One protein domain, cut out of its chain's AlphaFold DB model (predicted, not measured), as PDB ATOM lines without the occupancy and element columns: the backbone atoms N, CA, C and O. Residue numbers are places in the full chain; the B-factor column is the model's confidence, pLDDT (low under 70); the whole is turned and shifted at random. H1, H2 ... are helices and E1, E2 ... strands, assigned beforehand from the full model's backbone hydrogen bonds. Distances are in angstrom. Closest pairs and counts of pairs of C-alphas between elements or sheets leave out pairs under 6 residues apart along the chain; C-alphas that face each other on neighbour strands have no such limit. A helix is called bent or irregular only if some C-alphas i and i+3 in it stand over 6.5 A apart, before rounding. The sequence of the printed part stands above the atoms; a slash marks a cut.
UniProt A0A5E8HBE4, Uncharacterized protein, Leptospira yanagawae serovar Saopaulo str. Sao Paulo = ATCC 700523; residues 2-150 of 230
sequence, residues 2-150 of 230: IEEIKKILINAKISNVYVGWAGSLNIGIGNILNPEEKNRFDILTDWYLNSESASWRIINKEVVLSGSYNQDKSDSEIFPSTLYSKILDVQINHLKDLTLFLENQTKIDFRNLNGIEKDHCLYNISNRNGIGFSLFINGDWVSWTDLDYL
ATOM      1  N   ILE A   2      30.020 -17.436 -36.018       84.12
ATOM      2  CA  ILE A   2      29.212 -16.206 -36.196       84.12
ATOM      3  C   ILE A   2      28.739 -15.986 -37.644       84.12
ATOM      4  O   ILE A   2      27.578 -15.678 -37.879       84.12
ATOM      5  N   GLU A   3      29.594 -16.254 -38.631       88.56
ATOM      6  CA  GLU A   3      29.213 -16.180 -40.048       88.56
ATOM      7  C   GLU A   3      28.161 -17.226 -40.454       88.56
ATOM      8  O   GLU A   3      27.384 -17.000 -41.376       88.56
ATOM      9  N   GLU A   4      28.092 -18.371 -39.772       88.56
ATOM     10  CA  GLU A   4      27.066 -19.395 -40.024       88.56
ATOM     11  C   GLU A   4      25.725 -18.967 -39.436       88.56
ATOM     12  O   GLU A   4      24.704 -19.035 -40.116       88.56
ATOM     13  N   ILE A   5      25.742 -18.425 -38.220       88.25
ATOM     14  CA  ILE A   5      24.571 -17.818 -37.585       88.25
ATOM     15  C   ILE A   5      24.030 -16.678 -38.449       88.25
ATOM     16  O   ILE A   5      22.834 -16.619 -38.720       88.25
ATOM     17  N   LYS A   6      24.903 -15.805 -38.966       92.31
ATOM     18  CA  LYS A   6      24.498 -14.746 -39.899       92.31
ATOM     19  C   LYS A   6      23.834 -15.303 -41.154       92.31
ATOM     20  O   LYS A   6      22.814 -14.766 -41.567       92.31
ATOM     21  N   LYS A   7      24.358 -16.384 -41.739       92.00
ATOM     22  CA  LYS A   7      23.735 -17.042 -42.904       92.00
ATOM     23  C   LYS A   7      22.343 -17.601 -42.601       92.00
ATOM     24  O   LYS A   7      21.514 -17.625 -43.504       92.00
ATOM     25  N   ILE A   8      22.103 -18.051 -41.370       90.19
ATOM     26  CA  ILE A   8      20.799 -18.549 -40.916       90.19
ATOM     27  C   ILE A   8      19.811 -17.393 -40.718       90.19
ATOM     28  O   ILE A   8      18.669 -17.465 -41.166       90.19
ATOM     29  N   LEU A   9      20.249 -16.336 -40.030       92.81
ATOM     30  CA  LEU A   9      19.367 -15.271 -39.557       92.81
ATOM     31  C   LEU A   9      19.123 -14.181 -40.604       92.81
ATOM     32  O   LEU A   9      17.998 -13.709 -40.748       92.81
ATOM     33  N   ILE A  10      20.159 -13.751 -41.332       95.19
ATOM     34  CA  ILE A  10      20.038 -12.650 -42.292       95.19
ATOM     35  C   ILE A  10      19.098 -13.068 -43.422       95.19
ATOM     36  O   ILE A  10      19.219 -14.137 -44.014       95.19
ATOM     37  N   ASN A  11      18.181 -12.169 -43.756       93.50
ATOM     38  CA  ASN A  11      17.063 -12.348 -44.670       93.50
ATOM     39  C   ASN A  11      15.924 -13.254 -44.193       93.50
ATOM     40  O   ASN A  11      14.903 -13.309 -44.887       93.50
ATOM     41  N   ALA A  12      16.045 -13.911 -43.040       93.12
ATOM     42  CA  ALA A  12      14.937 -14.653 -42.467       93.12
ATOM     43  C   ALA A  12      13.882 -13.695 -41.894       93.12
ATOM     44  O   ALA A  12      14.180 -12.567 -41.490       93.12
ATOM     45  N   LYS A  13      12.624 -14.138 -41.889       92.62
ATOM     46  CA  LYS A  13      11.513 -13.393 -41.291       92.62
ATOM     47  C   LYS A  13      11.303 -13.840 -39.857       92.62
ATOM     48  O   LYS A  13      11.421 -15.027 -39.567       92.62
ATOM     49  N   ILE A  14      10.923 -12.905 -38.999       91.62
ATOM     50  CA  ILE A  14      10.390 -13.238 -37.681       91.62
ATOM     51  C   ILE A  14       8.986 -13.806 -37.865       91.62
ATOM     52  O   ILE A  14       8.117 -13.161 -38.444       91.62
ATOM     53  N   SER A  15       8.754 -15.014 -37.382       86.94
ATOM     54  CA  SER A  15       7.469 -15.709 -37.494       86.94
ATOM     55  C   SER A  15       6.709 -15.747 -36.175       86.94
ATOM     56  O   SER A  15       5.481 -15.793 -36.185       86.94
ATOM     57  N   ASN A  16       7.416 -15.674 -35.046       86.25
ATOM     58  CA  ASN A  16       6.813 -15.592 -33.722       86.25
ATOM     59  C   ASN A  16       7.721 -14.811 -32.764       86.25
ATOM     60  O   ASN A  16       8.942 -14.846 -32.909       86.25
ATOM     61  N   VAL A  17       7.133 -14.138 -31.777       87.62
ATOM     62  CA  VAL A  17       7.843 -13.498 -30.663       87.62
ATOM     63  C   VAL A  17       7.006 -13.667 -29.405       87.62
ATOM     64  O   VAL A  17       5.819 -13.338 -29.406       87.62
ATOM     65  N   TYR A  18       7.613 -14.172 -28.336       84.75
ATOM     66  CA  TYR A  18       6.954 -14.295 -27.040       84.75
ATOM     67  C   TYR A  18       7.958 -14.247 -25.887       84.75
ATOM     68  O   TYR A  18       9.150 -14.499 -26.065       84.75
ATOM     69  N   VAL A  19       7.460 -13.939 -24.690       84.50
ATOM     70  CA  VAL A  19       8.222 -14.083 -23.448       84.50
ATOM     71  C   VAL A  19       7.937 -15.466 -22.880       84.50
ATOM     72  O   VAL A  19       6.783 -15.813 -22.633       84.50
ATOM     73  N   GLY A  20       8.982 -16.270 -22.750       75.19
ATOM     74  CA  GLY A  20       8.947 -17.588 -22.142       75.19
ATOM     75  C   GLY A  20       9.317 -17.538 -20.664       75.19
ATOM     76  O   GLY A  20       9.305 -16.489 -20.015       75.19
ATOM     77  N   TRP A  21       9.681 -18.706 -20.144       68.38
ATOM     78  CA  TRP A  21      10.066 -18.893 -18.751       68.38
ATOM     79  C   TRP A  21      11.182 -17.921 -18.319       68.38
ATOM     80  O   TRP A  21      12.064 -17.577 -19.113       68.38
ATOM     81  N   ALA A  22      11.109 -17.455 -17.067       73.19
ATOM     82  CA  ALA A  22      12.030 -16.493 -16.447       73.19
ATOM     83  C   ALA A  22      12.207 -15.154 -17.201       73.19
ATOM     84  O   ALA A  22      13.200 -14.454 -17.009       73.19
ATOM     85  N   GLY A  23      11.245 -14.769 -18.045       75.69
ATOM     86  CA  GLY A  23      11.324 -13.518 -18.801       75.69
ATOM     87  C   GLY A  23      12.206 -13.604 -20.051       75.69
ATOM     88  O   GLY A  23      12.537 -12.567 -20.630       75.69
ATOM     89  N   SER A  24      12.583 -14.812 -20.482       85.12
ATOM     90  CA  SER A  24      13.364 -15.022 -21.704       85.12
ATOM     91  C   SER A  24      12.551 -14.634 -22.944       85.12
ATOM     92  O   SER A  24      11.456 -15.135 -23.187       85.12
ATOM     93  N   LEU A  25      13.082 -13.742 -23.775       90.44
ATOM     94  CA  LEU A  25      12.548 -13.526 -25.115       90.44
ATOM     95  C   LEU A  25      12.862 -14.729 -25.997       90.44
ATOM     96  O   LEU A  25      14.016 -15.163 -26.076       90.44
ATOM     97  N   ASN A  26      11.826 -15.206 -26.673       90.75
ATOM     98  CA  ASN A  26      11.857 -16.271 -27.657       90.75
ATOM     99  C   ASN A  26      11.403 -15.708 -29.002       90.75
ATOM    100  O   ASN A  26      10.350 -15.073 -29.093       90.75
ATOM    101  N   ILE A  27      12.193 -15.949 -30.046       92.69
ATOM    102  CA  ILE A  27      11.927 -15.482 -31.406       92.69
ATOM    103  C   ILE A  27      11.953 -16.683 -32.341       92.69
ATOM    104  O   ILE A  27      12.987 -17.327 -32.497       92.69
ATOM    105  N   GLY A  28      10.818 -16.957 -32.975       91.38
ATOM    106  CA  GLY A  28      10.723 -17.886 -34.096       91.38
ATOM    107  C   GLY A  28      11.152 -17.200 -35.390       91.38
ATOM    108  O   GLY A  28      10.776 -16.051 -35.650       91.38
ATOM    109  N   ILE A  29      11.961 -17.890 -36.188       92.19
ATOM    110  CA  ILE A  29      12.644 -17.354 -37.366       92.19
ATOM    111  C   ILE A  29      12.464 -18.323 -38.538       92.19
ATOM    112  O   ILE A  29      12.652 -19.532 -38.413       92.19
ATOM    113  N   GLY A  30      12.106 -17.782 -39.702       89.06
ATOM    114  CA  GLY A  30      11.839 -18.552 -40.916       89.06
ATOM    115  C   GLY A  30      10.351 -18.814 -41.133       89.06
ATOM    116  O   GLY A  30       9.501 -17.996 -40.771       89.06
ATOM    117  N   ASN A  31      10.028 -19.926 -41.786       80.19
ATOM    118  CA  ASN A  31       8.652 -20.262 -42.135       80.19
ATOM    119  C   ASN A  31       7.879 -20.783 -40.921       80.19
ATOM    120  O   ASN A  31       8.436 -21.467 -40.067       80.19
ATOM    121  N   ILE A  32       6.578 -20.487 -40.876       74.50
ATOM    122  CA  ILE A  32       5.651 -21.152 -39.956       74.50
ATOM    123  C   ILE A  32       5.324 -22.514 -40.562       74.50
ATOM    124  O   ILE A  32       4.801 -22.591 -41.673       74.50
ATOM    125  N   LEU A  33       5.653 -23.578 -39.840       65.25
ATOM    126  CA  LEU A  33       5.552 -24.951 -40.327       65.25
ATOM    127  C   LEU A  33       4.206 -25.595 -39.987       65.25
ATOM    128  O   LEU A  33       3.780 -26.492 -40.710       65.25
ATOM    129  N   ASN A  34       3.530 -25.136 -38.926       62.31
ATOM    130  CA  ASN A  34       2.227 -25.670 -38.533       62.31
ATOM    131  C   ASN A  34       1.290 -24.580 -37.973       62.31
ATOM    132  O   ASN A  34       1.195 -24.394 -36.763       62.31
ATOM    133  N   PRO A  35       0.610 -23.809 -38.839       55.97
ATOM    134  CA  PRO A  35      -0.252 -22.708 -38.404       55.97
ATOM    135  C   PRO A  35      -1.554 -23.168 -37.723       55.97
ATOM    136  O   PRO A  35      -2.258 -22.341 -37.144       55.97
ATOM    137  N   GLU A  36      -1.902 -24.459 -37.802       51.12
ATOM    138  CA  GLU A  36      -3.146 -25.009 -37.245       51.12
ATOM    139  C   GLU A  36      -3.027 -25.441 -35.771       51.12
ATOM    140  O   GLU A  36      -4.043 -25.546 -35.074       51.12
ATOM    141  N   GLU A  37      -1.808 -25.625 -35.251       50.19
ATOM    142  CA  GLU A  37      -1.568 -25.910 -33.834       50.19
ATOM    143  C   GLU A  37      -1.720 -24.622 -33.007       50.19
ATOM    144  O   GLU A  37      -0.846 -23.762 -32.936       50.19
ATOM    145  N   LYS A  38      -2.895 -24.464 -32.386       39.81
ATOM    146  CA  LYS A  38      -3.306 -23.262 -31.632       39.81
ATOM    147  C   LYS A  38      -2.601 -23.055 -30.287       39.81
ATOM    148  O   LYS A  38      -2.922 -22.092 -29.585       39.81
ATOM    149  N   ASN A  39      -1.673 -23.922 -29.896       43.19
ATOM    150  CA  ASN A  39      -0.890 -23.678 -28.694       43.19
ATOM    151  C   ASN A  39       0.151 -22.602 -29.002       43.19
ATOM    152  O   ASN A  39       1.040 -22.798 -29.822       43.19
ATOM    153  N   ARG A  40       0.053 -21.451 -28.322       44.03
ATOM    154  CA  ARG A  40       0.966 -20.300 -28.495       44.03
ATOM    155  C   ARG A  40       2.454 -20.647 -28.320       44.03
ATOM    156  O   ARG A  40       3.298 -19.871 -28.754       44.03
ATOM    157  N   PHE A  41       2.750 -21.788 -27.700       44.44
ATOM    158  CA  PHE A  41       4.098 -22.278 -27.421       44.44
ATOM    159  C   PHE A  41       4.651 -23.227 -28.499       44.44
ATOM    160  O   PHE A  41       5.862 -23.400 -28.562       44.44
ATOM    161  N   ASP A  42       3.800 -23.753 -29.390       47.41
ATOM    162  CA  ASP A  42       4.151 -24.812 -30.351       47.41
ATOM    163  C   ASP A  42       4.139 -24.337 -31.813       47.41
ATOM    164  O   ASP A  42       4.158 -25.159 -32.725       47.41
ATOM    165  N   ILE A  43       4.101 -23.022 -32.089       53.62
ATOM    166  CA  ILE A  43       4.230 -22.539 -33.475       53.62
ATOM    167  C   ILE A  43       5.615 -22.938 -33.969       53.62
ATOM    168  O   ILE A  43       6.577 -22.231 -33.674       53.62
ATOM    169  N   LEU A  44       5.690 -24.056 -34.699       64.19
ATOM    170  CA  LEU A  44       6.910 -24.628 -35.253       64.19
ATOM    171  C   LEU A  44       7.487 -23.686 -36.307       64.19
ATOM    172  O   LEU A  44       6.813 -23.330 -37.276       64.19
ATOM    173  N   THR A  45       8.744 -23.300 -36.118       76.75
ATOM    174  CA  THR A  45       9.496 -22.456 -37.053       76.75
ATOM    175  C   THR A  45      10.809 -23.123 -37.431       76.75
ATOM    176  O   THR A  45      11.239 -24.068 -36.767       76.75
ATOM    177  N   ASP A  46      11.429 -22.672 -38.523       85.25
ATOM    178  CA  ASP A  46      12.681 -23.265 -39.004       85.25
ATOM    179  C   ASP A  46      13.801 -23.143 -37.960       85.25
ATOM    180  O   ASP A  46      14.537 -24.105 -37.738       85.25
ATOM    181  N   TRP A  47      13.897 -21.984 -37.303       90.75
ATOM    182  CA  TRP A  47      14.892 -21.680 -36.278       90.75
ATOM    183  C   TRP A  47      14.280 -20.905 -35.114       90.75
ATOM    184  O   TRP A  47      13.385 -20.091 -35.306       90.75
ATOM    185  N   TYR A  48      14.825 -21.091 -33.919       91.25
ATOM    186  CA  TYR A  48      14.473 -20.351 -32.715       91.25
ATOM    187  C   TYR A  48      15.692 -19.661 -32.146       91.25
ATOM    188  O   TYR A  48      16.758 -20.260 -32.082       91.25
ATOM    189  N   LEU A  49      15.510 -18.424 -31.695       93.31
ATOM    190  CA  LEU A  49      16.465 -17.696 -30.871       93.31
ATOM    191  C   LEU A  49      15.854 -17.473 -29.484       93.31
ATOM    192  O   LEU A  49      14.785 -16.872 -29.366       93.31
ATOM    193  N   ASN A  50      16.547 -17.926 -28.446       91.75
ATOM    194  CA  ASN A  50      16.170 -17.762 -27.046       91.75
ATOM    195  C   ASN A  50      17.262 -16.980 -26.301       91.75
ATOM    196  O   ASN A  50      18.451 -17.171 -26.553       91.75
ATOM    197  N   SER A  51      16.850 -16.088 -25.404       89.00
ATOM    198  CA  SER A  51      17.741 -15.203 -24.640       89.00
ATOM    199  C   SER A  51      18.239 -15.745 -23.303       89.00
ATOM    200  O   SER A  51      18.843 -14.969 -22.593       89.00
ATOM    201  N   GLU A  52      17.995 -17.008 -22.953       85.50
ATOM    202  CA  GLU A  52      18.413 -17.735 -21.740       85.50
ATOM    203  C   GLU A  52      18.703 -16.835 -20.523       85.50
ATOM    204  O   GLU A  52      17.815 -16.602 -19.702       85.50
ATOM    205  N   SER A  53      19.924 -16.290 -20.411       82.25
ATOM    206  CA  SER A  53      20.332 -15.384 -19.327       82.25
ATOM    207  C   SER A  53      20.577 -13.916 -19.726       82.25
ATOM    208  O   SER A  53      20.937 -13.107 -18.868       82.25
ATOM    209  N   ALA A  54      20.480 -13.559 -21.005       80.25
ATOM    210  CA  ALA A  54      20.618 -12.199 -21.514       80.25
ATOM    211  C   ALA A  54      19.324 -11.387 -21.337       80.25
ATOM    212  O   ALA A  54      18.219 -11.823 -21.659       80.25
ATOM    213  N   SER A  55      19.465 -10.139 -20.893       86.81
ATOM    214  CA  SER A  55      18.351  -9.190 -20.919       86.81
ATOM    215  C   SER A  55      18.072  -8.760 -22.353       86.81
ATOM    216  O   SER A  55      18.984  -8.700 -23.168       86.81
ATOM    217  N   TRP A  56      16.844  -8.381 -22.672       89.19
ATOM    218  CA  TRP A  56      16.456  -7.997 -24.024       89.19
ATOM    219  C   TRP A  56      15.670  -6.686 -24.051       89.19
ATOM    220  O   TRP A  56      15.055  -6.284 -23.058       89.19
ATOM    221  N   ARG A  57      15.714  -5.995 -25.194       90.19
ATOM    222  CA  ARG A  57      14.918  -4.795 -25.492       90.19
ATOM    223  C   ARG A  57      14.506  -4.771 -26.959       90.19
ATOM    224  O   ARG A  57      15.318  -5.047 -27.836       90.19
ATOM    225  N   ILE A  58      13.274  -4.350 -27.217       89.56
ATOM    226  CA  ILE A  58      12.756  -4.051 -28.555       89.56
ATOM    227  C   ILE A  58      12.696  -2.534 -28.692       89.56
ATOM    228  O   ILE A  58      12.076  -1.858 -27.871       89.56
ATOM    229  N   ILE A  59      13.357  -1.987 -29.708       88.69
ATOM    230  CA  ILE A  59      13.527  -0.541 -29.884       88.69
ATOM    231  C   ILE A  59      13.148  -0.178 -31.316       88.69
ATOM    232  O   ILE A  59      13.670  -0.777 -32.251       88.69
ATOM    233  N   ASN A  60      12.297   0.825 -31.513       89.88
ATOM    234  CA  ASN A  60      11.978   1.362 -32.838       89.88
ATOM    235  C   ASN A  60      12.271   2.862 -32.850       89.88
ATOM    236  O   ASN A  60      11.785   3.579 -31.977       89.88
ATOM    237  N   LYS A  61      13.085   3.329 -33.809       87.31
ATOM    238  CA  LYS A  61      13.461   4.752 -33.944       87.31
ATOM    239  C   LYS A  61      13.872   5.388 -32.606       87.31
ATOM    240  O   LYS A  61      13.330   6.408 -32.203       87.31
ATOM    241  N   GLU A  62      14.796   4.731 -31.903       83.38
ATOM    242  CA  GLU A  62      15.349   5.154 -30.600       83.38
ATOM    243  C   GLU A  62      14.401   5.050 -29.393       83.38
ATOM    244  O   GLU A  62      14.854   5.166 -28.255       83.38
ATOM    245  N   VAL A  63      13.123   4.729 -29.599       84.00
ATOM    246  CA  VAL A  63      12.162   4.516 -28.512       84.00
ATOM    247  C   VAL A  63      12.178   3.052 -28.085       84.00
ATOM    248  O   VAL A  63      11.939   2.156 -28.898       84.00
ATOM    249  N   VAL A  64      12.442   2.798 -26.800       84.62
ATOM    250  CA  VAL A  64      12.282   1.464 -26.205       84.62
ATOM    251  C   VAL A  64      10.791   1.147 -26.146       84.62
ATOM    252  O   VAL A  64      10.033   1.837 -25.470       84.62
ATOM    253  N   LEU A  65      10.375   0.115 -26.874       83.50
ATOM    254  CA  LEU A  65       8.992  -0.348 -26.893       83.50
ATOM    255  C   LEU A  65       8.740  -1.308 -25.728       83.50
ATOM    256  O   LEU A  65       7.830  -1.073 -24.942       83.50
ATOM    257  N   SER A  66       9.563  -2.353 -25.601       85.94
ATOM    258  CA  SER A  66       9.505  -3.352 -24.522       85.94
ATOM    259  C   SER A  66      10.917  -3.817 -24.140       85.94
ATOM    260  O   SER A  66      11.882  -3.581 -24.875       85.94
ATOM    261  N   GLY A  67      11.050  -4.461 -22.986       85.06
ATOM    262  CA  GLY A  67      12.262  -5.139 -22.550       85.06
ATOM    263  C   GLY A  67      12.037  -5.935 -21.269       85.06
ATOM    264  O   GLY A  67      11.027  -5.755 -20.598       85.06
ATOM    265  N   SER A  68      13.028  -6.738 -20.874       77.81
ATOM    266  CA  SER A  68      12.942  -7.655 -19.716       77.81
ATOM    267  C   SER A  68      12.574  -7.001 -18.377       77.81
ATOM    268  O   SER A  68      12.189  -7.694 -17.444       77.81
ATOM    269  N   TYR A  69      12.724  -5.678 -18.262       68.56
ATOM    270  CA  TYR A  69      12.457  -4.909 -17.042       68.56
ATOM    271  C   TYR A  69      11.378  -3.838 -17.227       68.56
ATOM    272  O   TYR A  69      11.174  -3.029 -16.324       68.56
ATOM    273  N   ASN A  70      10.737  -3.775 -18.399       58.16
ATOM    274  CA  ASN A  70       9.831  -2.685 -18.733       58.16
ATOM    275  C   ASN A  70       8.374  -3.128 -18.556       58.16
ATOM    276  O   ASN A  70       7.921  -4.031 -19.250       58.16
ATOM    277  N   GLN A  71       7.646  -2.493 -17.633       53.16
ATOM    278  CA  GLN A  71       6.230  -2.787 -17.351       53.16
ATOM    279  C   GLN A  71       5.258  -1.813 -18.044       53.16
ATOM    280  O   GLN A  71       4.046  -1.954 -17.907       53.16
ATOM    281  N   ASP A  72       5.771  -0.827 -18.786       49.31
ATOM    282  CA  ASP A  72       4.983   0.317 -19.269       49.31
ATOM    283  C   ASP A  72       3.954  -0.025 -20.359       49.31
ATOM    284  O   ASP A  72       2.991   0.719 -20.555       49.31
ATOM    285  N   LYS A  73       4.140  -1.129 -21.093       55.31
ATOM    286  CA  LYS A  73       3.220  -1.591 -22.145       55.31
ATOM    287  C   LYS A  73       3.106  -3.103 -22.126       55.31
ATOM    288  O   LYS A  73       4.095  -3.794 -21.902       55.31
ATOM    289  N   SER A  74       1.907  -3.615 -22.406       65.62
ATOM    290  CA  SER A  74       1.719  -5.057 -22.538       65.62
ATOM    291  C   SER A  74       2.486  -5.561 -23.765       65.62
ATOM    292  O   SER A  74       2.330  -5.041 -24.870       65.62
ATOM    293  N   ASP A  75       3.315  -6.590 -23.593       70.06
ATOM    294  CA  ASP A  75       4.076  -7.217 -24.682       70.06
ATOM    295  C   ASP A  75       3.191  -7.627 -25.875       70.06
ATOM    296  O   ASP A  75       3.606  -7.565 -27.036       70.06
ATOM    297  N   SER A  76       1.922  -7.951 -25.595       68.94
ATOM    298  CA  SER A  76       0.883  -8.247 -26.586       68.94
ATOM    299  C   SER A  76       0.610  -7.127 -27.591       68.94
ATOM    300  O   SER A  76       0.162  -7.420 -28.698       68.94
ATOM    301  N   GLU A  77       0.874  -5.865 -27.249       72.88
ATOM    302  CA  GLU A  77       0.707  -4.730 -28.167       72.88
ATOM    303  C   GLU A  77       1.929  -4.521 -29.068       72.88
ATOM    304  O   GLU A  77       1.816  -3.960 -30.158       72.88
ATOM    305  N   ILE A  78       3.105  -4.980 -28.633       77.56
ATOM    306  CA  ILE A  78       4.385  -4.663 -29.276       77.56
ATOM    307  C   ILE A  78       4.818  -5.780 -30.214       77.56
ATOM    308  O   ILE A  78       5.230  -5.501 -31.343       77.56
ATOM    309  N   PHE A  79       4.691  -7.040 -29.796       82.19
ATOM    310  CA  PHE A  79       5.127  -8.185 -30.595       82.19
ATOM    311  C   PHE A  79       4.517  -8.233 -31.999       82.19
ATOM    312  O   PHE A  79       5.284  -8.458 -32.941       82.19
ATOM    313  N   PRO A  80       3.225  -7.907 -32.222       80.38
ATOM    314  CA  PRO A  80       2.662  -7.865 -33.570       80.38
ATOM    315  C   PRO A  80       3.424  -6.957 -34.543       80.38
ATOM    316  O   PRO A  80       3.492  -7.265 -35.729       80.38
ATOM    317  N   SER A  81       4.044  -5.875 -34.056       78.56
ATOM    318  CA  SER A  81       4.832  -4.956 -34.894       78.56
ATOM    319  C   SER A  81       6.175  -5.537 -35.351       78.56
ATOM    320  O   SER A  81       6.733  -5.080 -36.347       78.56
ATOM    321  N   THR A  82       6.689  -6.549 -34.646       81.00
ATOM    322  CA  THR A  82       7.933  -7.256 -34.996       81.00
ATOM    323  C   THR A  82       7.705  -8.461 -35.900       81.00
ATOM    324  O   THR A  82       8.618  -8.865 -36.622       81.00
ATOM    325  N   LEU A  83       6.491  -9.018 -35.900       84.69
ATOM    326  CA  LEU A  83       6.151 -10.175 -36.719       84.69
ATOM    327  C   LEU A  83       6.310  -9.870 -38.210       84.69
ATOM    328  O   LEU A  83       6.098  -8.753 -38.679       84.69
ATOM    329  N   TYR A  84       6.703 -10.901 -38.949       85.94
ATOM    330  CA  TYR A  84       6.948 -10.931 -40.391       85.94
ATOM    331  C   TYR A  84       8.045 -10.000 -40.904       85.94
ATOM    332  O   TYR A  84       8.363 -10.055 -42.093       85.94
ATOM    333  N   SER A  85       8.653  -9.209 -40.020       91.19
ATOM    334  CA  SER A  85       9.764  -8.338 -40.365       91.19
ATOM    335  C   SER A  85      10.992  -9.174 -40.699       91.19
ATOM    336  O   SER A  85      11.356 -10.112 -39.980       91.19
ATOM    337  N   LYS A  86      11.636  -8.820 -41.803       95.06
ATOM    338  CA  LYS A  86      12.892  -9.420 -42.242       95.06
ATOM    339  C   LYS A  86      14.069  -8.927 -41.398       95.06
ATOM    340  O   LYS A  86      14.212  -7.723 -41.181       95.06
ATOM    341  N   ILE A  87      14.941  -9.846 -40.984       96.50
ATOM    342  CA  ILE A  87      16.229  -9.530 -40.357       96.50
ATOM    343  C   ILE A  87      17.195  -9.078 -41.457       96.50
ATOM    344  O   ILE A  87      17.493  -9.826 -42.389       96.50
ATOM    345  N   LEU A  88      17.667  -7.838 -41.370       96.81
ATOM    346  CA  LEU A  88      18.591  -7.233 -42.329       96.81
ATOM    347  C   LEU A  88      20.051  -7.407 -41.925       96.81
ATOM    348  O   LEU A  88      20.899  -7.610 -42.789       96.81
ATOM    349  N   ASP A  89      20.335  -7.319 -40.630       96.44
ATOM    350  CA  ASP A  89      21.688  -7.437 -40.101       96.44
ATOM    351  C   ASP A  89      21.666  -8.055 -38.702       96.44
ATOM    352  O   ASP A  89      20.678  -7.958 -37.964       96.44
ATOM    353  N   VAL A  90      22.781  -8.686 -38.356       94.56
ATOM    354  CA  VAL A  90      23.039  -9.274 -37.047       94.56
ATOM    355  C   VAL A  90      24.409  -8.805 -36.591       94.56
ATOM    356  O   VAL A  90      25.429  -9.116 -37.212       94.56
ATOM    357  N   GLN A  91      24.443  -8.077 -35.482       92.81
ATOM    358  CA  GLN A  91      25.687  -7.584 -34.903       92.81
ATOM    359  C   GLN A  91      25.937  -8.253 -33.566       92.81
ATOM    360  O   GLN A  91      25.031  -8.379 -32.750       92.81
ATOM    361  N   ILE A  92      27.188  -8.647 -33.351       86.62
ATOM    362  CA  ILE A  92      27.672  -9.061 -32.042       86.62
ATOM    363  C   ILE A  92      28.797  -8.126 -31.654       86.62
ATOM    364  O   ILE A  92      29.762  -7.969 -32.407       86.62
ATOM    365  N   ASN A  93      28.654  -7.472 -30.505       81.31
ATOM    366  CA  ASN A  93      29.667  -6.551 -30.011       81.31
ATOM    367  C   ASN A  93      30.665  -7.253 -29.071       81.31
ATOM    368  O   ASN A  93      30.525  -8.422 -28.717       81.31
ATOM    369  N   HIS A  94      31.688  -6.514 -28.645       68.44
ATOM    370  CA  HIS A  94      32.741  -7.009 -27.753       68.44
ATOM    371  C   HIS A  94      32.235  -7.439 -26.362       68.44
ATOM    372  O   HIS A  94      32.901  -8.223 -25.691       68.44
ATOM    373  N   LEU A  95      31.061  -6.956 -25.941       69.50
ATOM    374  CA  LEU A  95      30.391  -7.362 -24.701       69.50
ATOM    375  C   LEU A  95      29.522  -8.608 -24.878       69.50
ATOM    376  O   LEU A  95      28.908  -9.060 -23.914       69.50
ATOM    377  N   LYS A  96      29.526  -9.193 -26.084       81.44
ATOM    378  CA  LYS A  96      28.714 -10.356 -26.462       81.44
ATOM    379  C   LYS A  96      27.225 -10.023 -26.524       81.44
ATOM    380  O   LYS A  96      26.398 -10.930 -26.540       81.44
ATOM    381  N   ASP A  97      26.886  -8.740 -26.618       87.00
ATOM    382  CA  ASP A  97      25.527  -8.327 -26.930       87.00
ATOM    383  C   ASP A  97      25.223  -8.703 -28.376       87.00
ATOM    384  O   ASP A  97      26.053  -8.479 -29.263       87.00
ATOM    385  N   LEU A  98      24.026  -9.230 -28.602       90.69
ATOM    386  CA  LEU A  98      23.498  -9.543 -29.922       90.69
ATOM    387  C   LEU A  98      22.455  -8.490 -30.279       90.69
ATOM    388  O   LEU A  98      21.527  -8.259 -29.514       90.69
ATOM    389  N   THR A  99      22.564  -7.883 -31.454       94.00
ATOM    390  CA  THR A  99      21.521  -7.008 -31.990       94.00
ATOM    391  C   THR A  99      21.027  -7.552 -33.319       94.00
ATOM    392  O   THR A  99      21.816  -7.764 -34.242       94.00
ATOM    393  N   LEU A 100      19.711  -7.727 -33.426       95.81
ATOM    394  CA  LEU A 100      19.020  -7.985 -34.686       95.81
ATOM    395  C   LEU A 100      18.458  -6.672 -35.226       95.81
ATOM    396  O   LEU A 100      17.695  -6.002 -34.530       95.81
ATOM    397  N   PHE A 101      18.792  -6.324 -36.467       96.06
ATOM    398  CA  PHE A 101      18.225  -5.168 -37.161       96.06
ATOM    399  C   PHE A 101      17.148  -5.629 -38.130       96.06
ATOM    400  O   PHE A 101      17.406  -6.467 -38.991       96.06
ATOM    401  N   LEU A 102      15.946  -5.078 -37.999       96.19
ATOM    402  CA  LEU A 102      14.785  -5.459 -38.793       96.19
ATOM    403  C   LEU A 102      14.475  -4.410 -39.863       96.19
ATOM    404  O   LEU A 102      14.767  -3.222 -39.711       96.19
ATOM    405  N   GLU A 103      13.829  -4.842 -40.943       94.94
ATOM    406  CA  GLU A 103      13.503  -3.974 -42.084       94.94
ATOM    407  C   GLU A 103      12.559  -2.811 -41.748       94.94
ATOM    408  O   GLU A 103      12.599  -1.765 -42.392       94.94
ATOM    409  N   ASN A 104      11.756  -2.951 -40.695       91.56
ATOM    410  CA  ASN A 104      10.840  -1.921 -40.205       91.56
ATOM    411  C   ASN A 104      11.516  -0.887 -39.273       91.56
ATOM    412  O   ASN A 104      10.824  -0.173 -38.544       91.56
ATOM    413  N   GLN A 105      12.854  -0.809 -39.277       92.50
ATOM    414  CA  GLN A 105      13.672   0.045 -38.396       92.50
ATOM    415  C   GLN A 105      13.580  -0.317 -36.904       92.50
ATOM    416  O   GLN A 105      14.009   0.458 -36.043       92.50
ATOM    417  N   THR A 106      13.026  -1.487 -36.584       94.12
ATOM    418  CA  THR A 106      13.086  -2.046 -35.236       94.12
ATOM    419  C   THR A 106      14.420  -2.749 -35.043       94.12
ATOM    420  O   THR A 106      14.921  -3.414 -35.948       94.12
ATOM    421  N   LYS A 107      14.984  -2.635 -33.848       94.12
ATOM    422  CA  LYS A 107      16.099  -3.459 -33.396       94.12
ATOM    423  C   LYS A 107      15.701  -4.255 -32.163       94.12
ATOM    424  O   LYS A 107      14.954  -3.758 -31.315       94.12
ATOM    425  N   ILE A 108      16.207  -5.477 -32.078       94.19
ATOM    426  CA  ILE A 108      16.078  -6.337 -30.905       94.19
ATOM    427  C   ILE A 108      17.478  -6.507 -30.332       94.19
ATOM    428  O   ILE A 108      18.326  -7.145 -30.951       94.19
ATOM    429  N   ASP A 109      17.712  -5.888 -29.180       91.50
ATOM    430  CA  ASP A 109      18.985  -5.935 -28.467       91.50
ATOM    431  C   ASP A 109      18.903  -7.000 -27.376       91.50
ATOM    432  O   ASP A 109      18.040  -6.910 -26.509       91.50
ATOM    433  N   PHE A 110      19.845  -7.934 -27.370       89.62
ATOM    434  CA  PHE A 110      20.145  -8.836 -26.266       89.62
ATOM    435  C   PHE A 110      21.426  -8.346 -25.601       89.62
ATOM    436  O   PHE A 110      22.453  -8.192 -26.259       89.62
ATOM    437  N   ARG A 111      21.363  -8.062 -24.306       85.44
ATOM    438  CA  ARG A 111      22.429  -7.452 -23.521       85.44
ATOM    439  C   ARG A 111      22.925  -8.422 -22.471       85.44
ATOM    440  O   ARG A 111      22.149  -8.918 -21.650       85.44
ATOM    441  N   ASN A 112      24.235  -8.621 -22.457       82.12
ATOM    442  CA  ASN A 112      24.889  -9.317 -21.370       82.12
ATOM    443  C   ASN A 112      25.074  -8.354 -20.187       82.12
ATOM    444  O   ASN A 112      26.079  -7.651 -20.085       82.12
ATOM    445  N   LEU A 113      24.073  -8.294 -19.308       67.81
ATOM    446  CA  LEU A 113      24.134  -7.493 -18.078       67.81
ATOM    447  C   LEU A 113      24.717  -8.274 -16.891       67.81
ATOM    448  O   LEU A 113      25.044  -7.677 -15.867       67.81
ATOM    449  N   ASN A 114      24.881  -9.591 -17.040       58.03
ATOM    450  CA  ASN A 114      25.357 -10.477 -15.993       58.03
ATOM    451  C   ASN A 114      26.859 -10.721 -16.170       58.03
ATOM    452  O   ASN A 114      27.299 -11.604 -16.902       58.03
ATOM    453  N   GLY A 115      27.676  -9.966 -15.441       53.09
ATOM    454  CA  GLY A 115      28.929 -10.547 -14.972       53.09
ATOM    455  C   GLY A 115      28.565 -11.525 -13.864       53.09
ATOM    456  O   GLY A 115      27.746 -11.157 -13.036       53.09
ATOM    457  N   ILE A 116      29.129 -12.733 -13.838       52.81
ATOM    458  CA  ILE A 116      29.703 -13.363 -12.625       52.81
ATOM    459  C   ILE A 116      29.800 -14.894 -12.760       52.81
ATOM    460  O   ILE A 116      30.755 -15.448 -12.224       52.81
ATOM    461  N   GLU A 117      28.967 -15.589 -13.542       57.56
ATOM    462  CA  GLU A 117      29.051 -17.063 -13.611       57.56
ATOM    463  C   GLU A 117      29.631 -17.573 -14.936       57.56
ATOM    464  O   GLU A 117      29.139 -17.289 -16.028       57.56
ATOM    465  N   LYS A 118      30.743 -18.312 -14.840       56.75
ATOM    466  CA  LYS A 118      31.307 -19.043 -15.978       56.75
ATOM    467  C   LYS A 118      30.318 -20.151 -16.364       56.75
ATOM    468  O   LYS A 118      29.681 -20.727 -15.494       56.75
ATOM    469  N   ASP A 119      30.193 -20.411 -17.661       65.88
ATOM    470  CA  ASP A 119      29.406 -21.510 -18.248       65.88
ATOM    471  C   ASP A 119      27.878 -21.324 -18.334       65.88
ATOM    472  O   ASP A 119      27.174 -22.239 -18.758       65.88
ATOM    473  N   HIS A 120      27.348 -20.125 -18.071       76.62
ATOM    474  CA  HIS A 120      25.958 -19.810 -18.418       76.62
ATOM    475  C   HIS A 120      25.799 -19.453 -19.903       76.62
ATOM    476  O   HIS A 120      26.613 -18.723 -20.480       76.62
ATOM    477  N   CYS A 121      24.736 -19.976 -20.517       82.88
ATOM    478  CA  CYS A 121      24.348 -19.681 -21.894       82.88
ATOM    479  C   CYS A 121      23.642 -18.319 -21.950       82.88
ATOM    480  O   CYS A 121      22.626 -18.120 -21.291       82.88
ATOM    481  N   LEU A 122      24.178 -17.389 -22.743       85.06
ATOM    482  CA  LEU A 122      23.597 -16.064 -22.973       85.06
ATOM    483  C   LEU A 122      22.415 -16.129 -23.929       85.06
ATOM    484  O   LEU A 122      21.409 -15.469 -23.708       85.06
ATOM    485  N   TYR A 123      22.558 -16.880 -25.014       87.50
ATOM    486  CA  TYR A 123      21.489 -17.097 -25.973       87.50
ATOM    487  C   TYR A 123      21.734 -18.362 -26.781       87.50
ATOM    488  O   TYR A 123      22.877 -18.754 -27.043       87.50
ATOM    489  N   ASN A 124      20.628 -18.977 -27.176       90.56
ATOM    490  CA  ASN A 124      20.583 -20.231 -27.903       90.56
ATOM    491  C   ASN A 124      19.879 -20.029 -29.247       90.56
ATOM    492  O   ASN A 124      18.814 -19.416 -29.298       90.56
ATOM    493  N   ILE A 125      20.481 -20.534 -30.323       91.31
ATOM    494  CA  ILE A 125      19.906 -20.577 -31.663       91.31
ATOM    495  C   ILE A 125      19.777 -22.036 -32.079       91.31
ATOM    496  O   ILE A 125      20.792 -22.673 -32.334       91.31
ATOM    497  N   SER A 126      18.563 -22.559 -32.204       90.44
ATOM    498  CA  SER A 126      18.334 -23.972 -32.517       90.44
ATOM    499  C   SER A 126      17.307 -24.165 -33.619       90.44
ATOM    500  O   SER A 126      16.490 -23.288 -33.891       90.44
ATOM    501  N   ASN A 127      17.346 -25.318 -34.280       86.44
ATOM    502  CA  ASN A 127      16.307 -25.745 -35.207       86.44
ATOM    503  C   ASN A 127      15.600 -27.004 -34.705       86.44
ATOM    504  O   ASN A 127      16.073 -27.713 -33.819       86.44
ATOM    505  N   ARG A 128      14.472 -27.322 -35.339       76.69
ATOM    506  CA  ARG A 128      13.661 -28.507 -35.017       76.69
ATOM    507  C   ARG A 128      14.361 -29.855 -35.226       76.69
ATOM    508  O   ARG A 128      13.858 -30.869 -34.765       76.69
ATOM    509  N   ASN A 129      15.468 -29.884 -35.969       79.69
ATOM    510  CA  ASN A 129      16.241 -31.106 -36.194       79.69
ATOM    511  C   ASN A 129      17.261 -31.332 -35.068       79.69
ATOM    512  O   ASN A 129      18.150 -32.171 -35.214       79.69
ATOM    513  N   GLY A 130      17.172 -30.549 -33.989       79.19
ATOM    514  CA  GLY A 130      18.049 -30.659 -32.840       79.19
ATOM    515  C   GLY A 130      19.441 -30.116 -33.094       79.19
ATOM    516  O   GLY A 130      20.359 -30.515 -32.404       79.19
ATOM    517  N   ILE A 131      19.647 -29.271 -34.105       87.25
ATOM    518  CA  ILE A 131      20.942 -28.626 -34.347       87.25
ATOM    519  C   ILE A 131      20.864 -27.221 -33.775       87.25
ATOM    520  O   ILE A 131      19.935 -26.478 -34.105       87.25
ATOM    521  N   GLY A 132      21.857 -26.827 -32.985       90.69
ATOM    522  CA  GLY A 132      21.895 -25.481 -32.449       90.69
ATOM    523  C   GLY A 132      23.279 -24.941 -32.144       90.69
ATOM    524  O   GLY A 132      24.307 -25.599 -32.315       90.69
ATOM    525  N   PHE A 133      23.274 -23.683 -31.728       91.75
ATOM    526  CA  PHE A 133      24.429 -22.883 -31.375       91.75
ATOM    527  C   PHE A 133      24.121 -22.142 -30.083       91.75
ATOM    528  O   PHE A 133      23.117 -21.440 -29.988       91.75
ATOM    529  N   SER A 134      25.016 -22.242 -29.114       91.00
ATOM    530  CA  SER A 134      24.912 -21.522 -27.847       91.00
ATOM    531  C   SER A 134      26.106 -20.597 -27.692       91.00
ATOM    532  O   SER A 134      27.243 -21.029 -27.897       91.00
ATOM    533  N   LEU A 135      25.857 -19.339 -27.327       88.06
ATOM    534  CA  LEU A 135      26.919 -18.447 -26.872       88.06
ATOM    535  C   LEU A 135      26.975 -18.461 -25.353       88.06
ATOM    536  O   LEU A 135      25.989 -18.140 -24.694       88.06
ATOM    537  N   PHE A 136      28.143 -18.756 -24.802       86.38
ATOM    538  CA  PHE A 136      28.366 -18.748 -23.363       86.38
ATOM    539  C   PHE A 136      28.981 -17.430 -22.878       86.38
ATOM    540  O   PHE A 136      29.623 -16.694 -23.633       86.38
ATOM    541  N   ILE A 137      28.840 -17.143 -21.578       80.62
ATOM    542  CA  ILE A 137      29.436 -15.962 -20.925       80.62
ATOM    543  C   ILE A 137      30.957 -15.902 -21.114       80.62
ATOM    544  O   ILE A 137      31.524 -14.808 -21.185       80.62
ATOM    545  N   ASN A 138      31.633 -17.045 -21.252       78.88
ATOM    546  CA  ASN A 138      33.069 -17.104 -21.537       78.88
ATOM    547  C   ASN A 138      33.422 -16.577 -22.949       78.88
ATOM    548  O   ASN A 138      34.529 -16.089 -23.157       78.88
ATOM    549  N   GLY A 139      32.438 -16.442 -23.847       78.75
ATOM    550  CA  GLY A 139      32.584 -15.934 -25.217       78.75
ATOM    551  C   GLY A 139      32.654 -17.027 -26.272       78.75
ATOM    552  O   GLY A 139      32.737 -16.709 -27.458       78.75
ATOM    553  N   ASP A 140      32.592 -18.284 -25.847       84.56
ATOM    554  CA  ASP A 140      32.668 -19.419 -26.740       84.56
ATOM    555  C   ASP A 140      31.302 -19.685 -27.352       84.56
ATOM    556  O   ASP A 140      30.283 -19.820 -26.668       84.56
ATOM    557  N   TRP A 141      31.314 -19.775 -28.674       87.25
ATOM    558  CA  TRP A 141      30.220 -20.359 -29.413       87.25
ATOM    559  C   TRP A 141      30.410 -21.872 -29.465       87.25
ATOM    560  O   TRP A 141      31.441 -22.355 -29.939       87.25
ATOM    561  N   VAL A 142      29.400 -22.611 -29.017       89.50
ATOM    562  CA  VAL A 142      29.374 -24.074 -29.076       89.50
ATOM    563  C   VAL A 142      28.237 -24.493 -29.990       89.50
ATOM    564  O   VAL A 142      27.079 -24.164 -29.736       89.50
ATOM    565  N   SER A 143      28.564 -25.220 -31.055       90.75
ATOM    566  CA  SER A 143      27.572 -25.956 -31.833       90.75
ATOM    567  C   SER A 143      27.246 -27.263 -31.125       90.75
ATOM    568  O   SER A 143      28.160 -27.947 -30.661       90.75
ATOM    569  N   TRP A 144      25.978 -27.635 -31.093       87.06
ATOM    570  CA  TRP A 144      25.516 -28.880 -30.492       87.06
ATOM    571  C   TRP A 144      24.458 -29.531 -31.377       87.06
ATOM    572  O   TRP A 144      23.793 -28.866 -32.180       87.06
ATOM    573  N   THR A 145      24.318 -30.844 -31.235       85.12
ATOM    574  CA  THR A 145      23.195 -31.599 -31.784       85.12
ATOM    575  C   THR A 145      22.433 -32.312 -30.663       85.12
ATOM    576  O   THR A 145      23.018 -32.628 -29.631       85.12
ATOM    577  N   ASP A 146      21.145 -32.610 -30.825       71.50
ATOM    578  CA  ASP A 146      20.365 -33.349 -29.815       71.50
ATOM    579  C   ASP A 146      20.939 -34.755 -29.556       71.50
ATOM    580  O   ASP A 146      20.788 -35.305 -28.465       71.50
ATOM    581  N   LEU A 147      21.687 -35.313 -30.518       57.56
ATOM    582  CA  LEU A 147      22.486 -36.529 -30.322       57.56
ATOM    583  C   LEU A 147      23.605 -36.335 -29.280       57.56
ATOM    584  O   LEU A 147      23.955 -37.283 -28.576       57.56
ATOM    585  N   ASP A 148      24.127 -35.117 -29.131       53.12
ATOM    586  CA  ASP A 148      25.101 -34.748 -28.097       53.12
ATOM    587  C   ASP A 148      24.419 -34.478 -26.743       53.12
ATOM    588  O   ASP A 148      24.998 -34.759 -25.692       53.12
ATOM    589  N   TYR A 149      23.171 -33.992 -26.755       41.81
ATOM    590  CA  TYR A 149      22.370 -33.738 -25.547       41.81
ATOM    591  C   TYR A 149      21.899 -35.042 -24.881       41.81
ATOM    592  O   TYR A 149      21.926 -35.166 -23.656       41.81
ATOM    593  N   LEU A 150      21.545 -36.049 -25.689       42.53
ATOM    594  CA  LEU A 150      21.187 -37.397 -25.227       42.53
ATOM    595  C   LEU A 150      22.398 -38.214 -24.745       42.53
ATOM    596  O   LEU A 150      22.224 -39.166 -23.989       42.53
TER     597      LEU A 150
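This is residues 2 to 150 of the 230 residues of an uncharacterized protein of Leptospira yanagawae serovar Saopaulo str. Sao Paulo = ATCC 700523 (UniProt A0A5E8HBE4). Two twisted antiparallel sheets stand only partly face to face, and two short helices lie between them at separate places, H1 by E10 and E6, H2 by E1 and E5; each helix packs on both sheets. The larger sheet runs E1 E2 E3 E9 E10 E11 and the smaller E5 E4 E8 E7 E6, while the tiny H3 lies at the E11 end of the larger sheet. The printed part has 149 residues, with three named helices and eleven named strands in the order H1 E1 E2 E3 E4 E5 H2 E6 E7 E8 E9 E10 E11 H3, and its class is mixed, helices and strands. It is compact, with a radius of gyration of the C-alphas of 14.7 A, and rounded, spanning 37 by 37 by 28 A.

Find C-alpha 2 at (29.212, -16.206, -36.196); from there H1 runs to residue 9. E1, residues 14 to 19, comes next, then E2, residues 25 to 32, which is 18.1 A long and bends by 63 degrees at residue 29. After residues 33 to 44, which hold no named element, look for E3 at residues 45 to 50, E4 at 55 to 60, 17.1 A long, and E5 at 63 to 67. H2 covers residues 75 to 82, beginning at C-alpha 75 at (4.076, -7.217, -24.682); it is irregular, but only just, with C-alphas 77 and 80 6.55 A apart. Then read E6 at 87 to 92, E7 at 98 to 102, E8 at 106 to 111, E9 at 121 to 127, 16.7 A long, E10 at 131 to 136, 16.5 A long, and E11 at 141 to 145. H3, residues 146 to 149, ends at C-alpha 149 at (22.370, -33.738, -25.547).

Start with the larger sheet, whose edge strands are E1 and E11. It holds two meanders, each strand the antiparallel neighbour of the one before: E1 E2 E3 and E9 E10 E11. Look for N 18 and O 26 at 3.0 A in the hairpin E1 and E2, N 27 and O 49 at 2.8 A between E2 and E3, N 48 and O 126 at 2.8 A between E3 and E9, N 125 and O 133 at 2.8 A in the hairpin E9 and E10, and N 134 and O 142 at 2.9 A between E10 and E11. In the smaller sheet E6 E7 E8 is a third meander; find N 58 and O 66 at 2.8 A between E5 and E4, N 57 and O 109 at 2.8 A between E4 and E8, N 100 and O 108 at 2.9 A between E8 and E7, and N 91 and O 99 at 2.9 A between E7 and E6. H1 and H2 are on the same face of the smaller sheet, two layers, helices on one face of a sheet, and on the same face of the larger one too. H1 is over E6 at a height over the smaller sheet of 9.2 A, with the C-alphas of Lys 6 and Val 90 closest at 6.3 A. H2 is over E1 at a height over the larger sheet of 8.3 A, with the C-alphas of Val 17 and Phe 79 closest at 6.0 A. H1 and H2 are apart, and H3 only grazes the larger sheet. Every O i to N i+4 pair is within hydrogen-bond range in H1, but 1 of 4 in H2, which has 3 of 5 O i to N i+3 pairs within range; H3 is too short for an O i to N i+4 pair.

The C-alphas of Lys 61 and Leu 150 are the two farthest apart, 43.7 A. The printed part has no cut, and its one long link joins E2 to E3. The mean pLDDT of the printed part is 80.1; among the residues under 70 are 33 to 44, 69 to 74, 113 to 119 and 147 to 150.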